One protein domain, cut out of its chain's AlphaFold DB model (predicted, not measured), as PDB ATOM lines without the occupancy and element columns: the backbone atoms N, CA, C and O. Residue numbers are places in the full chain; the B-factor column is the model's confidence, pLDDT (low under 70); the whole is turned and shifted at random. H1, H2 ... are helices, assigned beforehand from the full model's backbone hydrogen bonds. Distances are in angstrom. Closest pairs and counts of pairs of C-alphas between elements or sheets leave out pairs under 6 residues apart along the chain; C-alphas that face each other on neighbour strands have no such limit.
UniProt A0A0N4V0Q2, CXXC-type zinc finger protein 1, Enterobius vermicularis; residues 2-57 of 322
ATOM      1  N   PHE A   2     140.530  84.509 100.272       40.53
ATOM      2  CA  PHE A   2     139.453  84.659 101.260       40.53
ATOM      3  C   PHE A   2     139.482  83.494 102.254       40.53
ATOM      4  O   PHE A   2     139.221  82.352 101.879       40.53
ATOM      5  N   ARG A   3     139.793  83.761 103.531       42.75
ATOM      6  CA  ARG A   3     139.663  82.748 104.591       42.75
ATOM      7  C   ARG A   3     138.178  82.500 104.864       42.75
ATOM      8  O   ARG A   3     137.501  83.357 105.427       42.75
ATOM      9  N   LEU A   4     137.678  81.322 104.491       50.41
ATOM     10  CA  LEU A   4     136.363  80.858 104.942       50.41
ATOM     11  C   LEU A   4     136.339  80.801 106.486       50.41
ATOM     12  O   LEU A   4     137.325  80.362 107.084       50.41
ATOM     13  N   PRO A   5     135.251  81.235 107.155       57.94
ATOM     14  CA  PRO A   5     135.152  81.133 108.609       57.94
ATOM     15  C   PRO A   5     135.203  79.670 109.078       57.94
ATOM     16  O   PRO A   5     134.744  78.789 108.348       57.94
ATOM     17  N   PRO A   6     135.682  79.391 110.305       63.69
ATOM     18  CA  PRO A   6     135.690  78.040 110.857       63.69
ATOM     19  C   PRO A   6     134.255  77.526 111.046       63.69
ATOM     20  O   PRO A   6     133.567  77.877 112.003       63.69
ATOM     21  N   GLY A   7     133.810  76.678 110.122       70.31
ATOM     22  CA  GLY A   7     132.488  76.064 110.102       70.31
ATOM     23  C   GLY A   7     132.555  74.626 109.597       70.31
ATOM     24  O   GLY A   7     133.579  74.167 109.106       70.31
ATOM     25  N   CYS A   8     131.450  73.896 109.727       81.19
ATOM     26  CA  CYS A   8     131.410  72.462 109.439       81.19
ATOM     27  C   CYS A   8     131.418  72.074 107.952       81.19
ATOM     28  O   CYS A   8     131.372  70.884 107.658       81.19
ATOM     29  N   ASN A   9     131.338  73.050 107.038       74.00
ATOM     30  CA  ASN A   9     131.215  72.883 105.582       74.00
ATOM     31  C   ASN A   9     130.122  71.895 105.101       74.00
ATOM     32  O   ASN A   9     130.136  71.476 103.953       74.00
ATOM     33  N   ASN A  10     129.153  71.559 105.963       80.50
ATOM     34  CA  ASN A  10     128.094  70.574 105.701       80.50
ATOM     35  C   ASN A  10     126.709  71.029 106.223       80.50
ATOM     36  O   ASN A  10     125.788  70.238 106.395       80.50
ATOM     37  N   CYS A  11     126.536  72.319 106.535       81.62
ATOM     38  CA  CYS A  11     125.227  72.880 106.885       81.62
ATOM     39  C   CYS A  11     124.906  74.107 106.029       81.62
ATOM     40  O   CYS A  11     125.801  74.845 105.619       81.62
ATOM     41  N   ILE A  12     123.613  74.353 105.797       83.50
ATOM     42  CA  ILE A  12     123.101  75.400 104.893       83.50
ATOM     43  C   ILE A  12     123.523  76.837 105.261       83.50
ATOM     44  O   ILE A  12     123.395  77.745 104.444       83.50
ATOM     45  N   ASN A  13     124.036  77.060 106.474       84.44
ATOM     46  CA  ASN A  13     124.616  78.343 106.872       84.44
ATOM     47  C   ASN A  13     126.105  78.472 106.492       84.44
ATOM     48  O   ASN A  13     126.553  79.586 106.238       84.44
ATOM     49  N   CYS A  14     126.854  77.364 106.423       80.81
ATOM     50  CA  CYS A  14     128.263  77.344 106.008       80.81
ATOM     51  C   CYS A  14     128.422  77.381 104.479       80.81
ATOM     52  O   CYS A  14     129.351  78.014 103.993       80.81
ATOM     53  N   PHE A  15     127.485  76.796 103.723       79.38
ATOM     54  CA  PHE A  15     127.420  76.869 102.249       79.38
ATOM     55  C   PHE A  15     127.018  78.254 101.695       79.38
ATOM     56  O   PHE A  15     126.524  78.356 100.577       79.38
ATOM     57  N   ARG A  16     127.160  79.324 102.483       79.88
ATOM     58  CA  ARG A  16     126.855  80.701 102.072       79.88
ATOM     59  C   ARG A  16     128.145  81.487 101.932       79.88
ATOM     60  O   ARG A  16     129.003  81.425 102.820       79.88
ATOM     61  N   ASP A  17     128.235  82.232 100.839       75.56
ATOM     62  CA  ASP A  17     129.425  82.956 100.384       75.56
ATOM     63  C   ASP A  17     130.007  83.883 101.452       75.56
ATOM     64  O   ASP A  17     129.300  84.285 102.382       75.56
ATOM     65  N   GLY A  18     131.295  84.224 101.311       68.38
ATOM     66  CA  GLY A  18     132.054  85.085 102.230       68.38
ATOM     67  C   GLY A  18     131.235  86.262 102.762       68.38
ATOM     68  O   GLY A  18     131.051  86.419 103.973       68.38
ATOM     69  N   ASP A  19     130.662  86.996 101.819       71.69
ATOM     70  CA  ASP A  19     130.060  88.309 102.018       71.69
ATOM     71  C   ASP A  19     128.526  88.259 102.117       71.69
ATOM     72  O   ASP A  19     127.865  89.298 102.199       71.69
ATOM     73  N   TRP A  20     127.930  87.056 102.130       81.56
ATOM     74  CA  TRP A  20     126.477  86.897 102.143       81.56
ATOM     75  C   TRP A  20     125.863  87.432 103.447       81.56
ATOM     76  O   TRP A  20     125.997  86.854 104.532       81.56
ATOM     77  N   LYS A  21     125.131  88.542 103.326       80.19
ATOM     78  CA  LYS A  21     124.429  89.224 104.421       80.19
ATOM     79  C   LYS A  21     122.928  89.149 104.171       80.19
ATOM     80  O   LYS A  21     122.433  89.591 103.142       80.19
ATOM     81  N   CYS A  22     122.171  88.609 105.127       86.31
ATOM     82  CA  CYS A  22     120.738  88.365 104.923       86.31
ATOM     83  C   CYS A  22     119.836  89.612 105.025       86.31
ATOM     84  O   CYS A  22     118.626  89.483 104.832       86.31
ATOM     85  N   GLY A  23     120.389  90.774 105.404       82.38
ATOM     86  CA  GLY A  23     119.691  92.069 105.514       82.38
ATOM     87  C   GLY A  23     118.527  92.139 106.515       82.38
ATOM     88  O   GLY A  23     117.828  93.142 106.552       82.38
ATOM     89  N   LYS A  24     118.273  91.055 107.262       86.12
ATOM     90  CA  LYS A  24     117.072  90.815 108.089       86.12
ATOM     91  C   LYS A  24     117.428  89.974 109.323       86.12
ATOM     92  O   LYS A  24     116.886  88.877 109.529       86.12
ATOM     93  N   CYS A  25     118.478  90.390 110.022       84.12
ATOM     94  CA  CYS A  25     118.833  89.902 111.348       84.12
ATOM     95  C   CYS A  25     119.631  90.982 112.085       84.12
ATOM     96  O   CYS A  25     120.384  91.720 111.445       84.12
ATOM     97  N   VAL A  26     119.550  90.977 113.417       86.69
ATOM     98  CA  VAL A  26     120.132  91.990 114.319       86.69
ATOM     99  C   VAL A  26     121.589  92.340 113.993       86.69
ATOM    100  O   VAL A  26     121.971  93.502 114.048       86.69
ATOM    101  N   TYR A  27     122.410  91.362 113.593       84.69
ATOM    102  CA  TYR A  27     123.803  91.616 113.203       84.69
ATOM    103  C   TYR A  27     123.909  92.357 111.861       84.69
ATOM    104  O   TYR A  27     124.652  93.326 111.770       84.69
ATOM    105  N   CYS A  28     123.132  91.982 110.837       85.31
ATOM    106  CA  CYS A  28     123.102  92.728 109.572       85.31
ATOM    107  C   CYS A  28     122.531  94.142 109.744       85.31
ATOM    108  O   CYS A  28     123.039  95.072 109.127       85.31
ATOM    109  N   GLU A  29     121.504  94.299 110.583       86.44
ATOM    110  CA  GLU A  29     120.897  95.593 110.918       86.44
ATOM    111  C   GLU A  29     121.897  96.497 111.658       86.44
ATOM    112  O   GLU A  29     122.105  97.642 111.266       86.44
ATOM    113  N   ALA A  30     122.621  95.953 112.641       86.19
ATOM    114  CA  ALA A  30     123.700  96.644 113.354       86.19
ATOM    115  C   ALA A  30     125.032  96.732 112.571       86.19
ATOM    116  O   ALA A  30     126.041  97.139 113.145       86.19
ATOM    117  N   LYS A  31     125.067  96.315 111.294       82.88
ATOM    118  CA  LYS A  31     126.274  96.200 110.440       82.88
ATOM    119  C   LYS A  31     127.431  95.375 111.047       82.88
ATOM    120  O   LYS A  31     128.572  95.505 110.615       82.88
ATOM    121  N   LYS A  32     127.147  94.503 112.021       80.12
ATOM    122  CA  LYS A  32     128.108  93.600 112.674       80.12
ATOM    123  C   LYS A  32     128.267  92.296 111.893       80.12
ATOM    124  O   LYS A  32     127.318  91.780 111.299       80.12
ATOM    125  N   GLU A  33     129.463  91.725 111.958       74.50
ATOM    126  CA  GLU A  33     129.803  90.448 111.330       74.50
ATOM    127  C   GLU A  33     130.176  89.382 112.376       74.50
ATOM    128  O   GLU A  33     130.649  89.731 113.458       74.50
ATOM    129  N   PRO A  34     129.970  88.082 112.082       76.31
ATOM    130  CA  PRO A  34     129.315  87.536 110.890       76.31
ATOM    131  C   PRO A  34     127.782  87.658 110.948       76.31
ATOM    132  O   PRO A  34     127.180  87.780 112.011       76.31
ATOM    133  N   CYS A  35     127.122  87.560 109.793       83.19
ATOM    134  CA  CYS A  35     125.663  87.440 109.727       83.19
ATOM    135  C   CYS A  35     125.168  86.261 110.594       83.19
ATOM    136  O   CYS A  35     125.667  85.146 110.451       83.19
ATOM    137  N   LEU A  36     124.130  86.451 111.424       82.44
ATOM    138  CA  LEU A  36     123.578  85.370 112.268       82.44
ATOM    139  C   LEU A  36     123.105  84.152 111.452       82.44
ATOM    140  O   LEU A  36     123.201  83.021 111.913       82.44
ATOM    141  N   LYS A  37     122.658  84.359 110.205       83.94
ATOM    142  CA  LYS A  37     122.289  83.277 109.267       83.94
ATOM    143  C   LYS A  37     123.496  82.659 108.531       83.94
ATOM    144  O   LYS A  37     123.304  81.871 107.607       83.94
ATOM    145  N   ARG A  38     124.723  83.005 108.930       82.69
ATOM    146  CA  ARG A  38     125.999  82.409 108.492       82.69
ATOM    147  C   ARG A  38     126.746  81.696 109.636       82.69
ATOM    148  O   ARG A  38     127.656  80.919 109.374       82.69
ATOM    149  N   VAL A  39     126.325  81.893 110.891       80.81
ATOM    150  CA  VAL A  39     126.780  81.087 112.042       80.81
ATOM    151  C   VAL A  39     126.429  79.615 111.802       80.81
ATOM    152  O   VAL A  39     125.364  79.306 111.257       80.81
ATOM    153  N   CYS A  40     127.328  78.705 112.180       83.75
ATOM    154  CA  CYS A  40     127.131  77.270 111.991       83.75
ATOM    155  C   CYS A  40     125.900  76.759 112.780       83.75
ATOM    156  O   CYS A  40     125.379  77.418 113.679       83.75
ATOM    157  N   LEU A  41     125.392  75.577 112.425       80.50
ATOM    158  CA  LEU A  41     124.282  74.931 113.143       80.50
ATOM    159  C   LEU A  41     124.727  73.737 114.002       80.50
ATOM    160  O   LEU A  41     123.929  73.216 114.774       80.50
ATOM    161  N   LEU A  42     125.988  73.298 113.894       80.94
ATOM    162  CA  LEU A  42     126.502  72.164 114.665       80.94
ATOM    163  C   LEU A  42     127.081  72.622 116.018       80.94
ATOM    164  O   LEU A  42     128.027  73.414 116.025       80.94
ATOM    165  N   PRO A  43     126.603  72.085 117.164       69.50
ATOM    166  CA  PRO A  43     127.000  72.552 118.496       69.50
ATOM    167  C   PRO A  43     128.510  72.568 118.763       69.50
ATOM    168  O   PRO A  43     128.999  73.505 119.385       69.50
ATOM    169  N   LYS A  44     129.263  71.582 118.250       70.88
ATOM    170  CA  LYS A  44     130.732  71.523 118.402       70.88
ATOM    171  C   LYS A  44     131.429  72.756 117.806       70.88
ATOM    172  O   LYS A  44     132.309  73.323 118.443       70.88
ATOM    173  N   TYR A  45     131.002  73.196 116.622       71.62
ATOM    174  CA  TYR A  45     131.553  74.378 115.951       71.62
ATOM    175  C   TYR A  45     131.076  75.673 116.615       71.62
ATOM    176  O   TYR A  45     131.868  76.590 116.808       71.62
ATOM    177  N   ASN A  46     129.809  75.721 117.036       69.81
ATOM    178  CA  ASN A  46     129.257  76.890 117.721       69.81
ATOM    179  C   ASN A  46     129.909  77.130 119.083       69.81
ATOM    180  O   ASN A  46     130.159  78.284 119.416       69.81
ATOM    181  N   LYS A  47     130.251  76.074 119.836       68.75
ATOM    182  CA  LYS A  47     131.014  76.223 121.079       68.75
ATOM    183  C   LYS A  47     132.384  76.853 120.801       68.75
ATOM    184  O   LYS A  47     132.659  77.922 121.322       68.75
ATOM    185  N   VAL A  48     133.161  76.292 119.868       68.25
ATOM    186  CA  VAL A  48     134.467  76.851 119.455       68.25
ATOM    187  C   VAL A  48     134.358  78.300 118.951       68.25
ATOM    188  O   VAL A  48     135.283  79.085 119.147       68.25
ATOM    189  N   GLN A  49     133.248  78.681 118.311       66.25
ATOM    190  CA  GLN A  49     133.014  80.067 117.899       66.25
ATOM    191  C   GLN A  49     132.710  80.988 119.094       66.25
ATOM    192  O   GLN A  49     133.244  82.094 119.136       66.25
ATOM    193  N   MET A  50     131.909  80.548 120.068       61.59
ATOM    194  CA  MET A  50     131.610  81.326 121.279       61.59
ATOM    195  C   MET A  50     132.823  81.440 122.206       61.59
ATOM    196  O   MET A  50     133.109  82.537 122.674       61.59
ATOM    197  N   ASP A  51     133.589  80.363 122.386       66.62
ATOM    198  CA  ASP A  51     134.835  80.359 123.161       66.62
ATOM    199  C   ASP A  51     135.844  81.368 122.565       66.62
ATOM    200  O   ASP A  51     136.441  82.169 123.282       66.62
ATOM    201  N   LYS A  52     135.976  81.413 121.227       60.66
ATOM    202  CA  LYS A  52     136.820  82.401 120.523       60.66
ATOM    203  C   LYS A  52     136.299  83.835 120.632       60.66
ATOM    204  O   LYS A  52     137.107  84.754 120.716       60.66
ATOM    205  N   ILE A  53     134.981  84.035 120.631       58.31
ATOM    206  CA  ILE A  53     134.369  85.353 120.856       58.31
ATOM    207  C   ILE A  53     134.643  85.820 122.293       58.31
ATOM    208  O   ILE A  53     135.066  86.955 122.476       58.31
ATOM    209  N   ALA A  54     134.485  84.950 123.295       59.03
ATOM    210  CA  ALA A  54     134.768  85.274 124.692       59.03
ATOM    211  C   ALA A  54     136.234  85.696 124.903       59.03
ATOM    212  O   ALA A  54     136.484  86.718 125.534       59.03
ATOM    213  N   VAL A  55     137.192  84.978 124.300       58.47
ATOM    214  CA  VAL A  55     138.615  85.368 124.313       58.47
ATOM    215  C   VAL A  55     138.832  86.728 123.632       58.47
ATOM    216  O   VAL A  55     139.515  87.583 124.186       58.47
ATOM    217  N   PHE A  56     138.218  86.973 122.470       46.19
ATOM    218  CA  PHE A  56     138.424  88.211 121.702       46.19
ATOM    219  C   PHE A  56     137.846  89.478 122.366       46.19
ATOM    220  O   PHE A  56     138.283  90.583 122.055       46.19
ATOM    221  N   TYR A  57     136.886  89.336 123.285       54.50
ATOM    222  CA  TYR A  57     136.333  90.446 124.079       54.50
ATOM    223  C   TYR A  57     136.845  90.479 125.537       54.50
ATOM    224  O   TYR A  57     136.365  91.299 126.317       54.50
TER     225      TYR A  57
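Overview. This is residues 2 to 57 of the 322 residues of the protein "CXXC-type zinc finger protein 1" of Enterobius vermicularis (UniProt A0A0N4V0Q2). This domain has little regular structure: a body of winding loops, with the single turn of H1 at one end and the longer helix H2 at the other, its residues 50 to 56 sticking out free. The printed part has 56 residues with two named helices, H1 then H2, and no named strand; the class is all helix, though these helices hold only 18 residues. It is compact, with a radius of gyration of the C-alphas of 11.2 A and spans of 28 by 26 by 22 A.

Arrangement. Start at Phe 2 and read residues 2 to 25, a long stretch with no named element, to H1, residues 26 to 29. A long link of 13 residues, 30 to 42, then leads to H2, residues 43 to 56. H1 and H2 are apart. In H2 every O i to N i+4 pair is within hydrogen-bond range; H1 is too short for such a pair.

Along the chain. Find C-alpha 26 at (120.132, 91.990, 114.319), where H1 begins. H2 runs 19.6 A from C-alpha 43 at (127.000, 72.552, 118.496) to C-alpha 56 at (138.424, 88.211, 121.702).

Size, cuts and confidence. The two C-alphas farthest apart, those of Asn 10 and Tyr 57, are 28.3 A apart. The printed part has no cut. Look for pLDDT under 70 at residues 2 to 6, 18, 43 and 46 to 57.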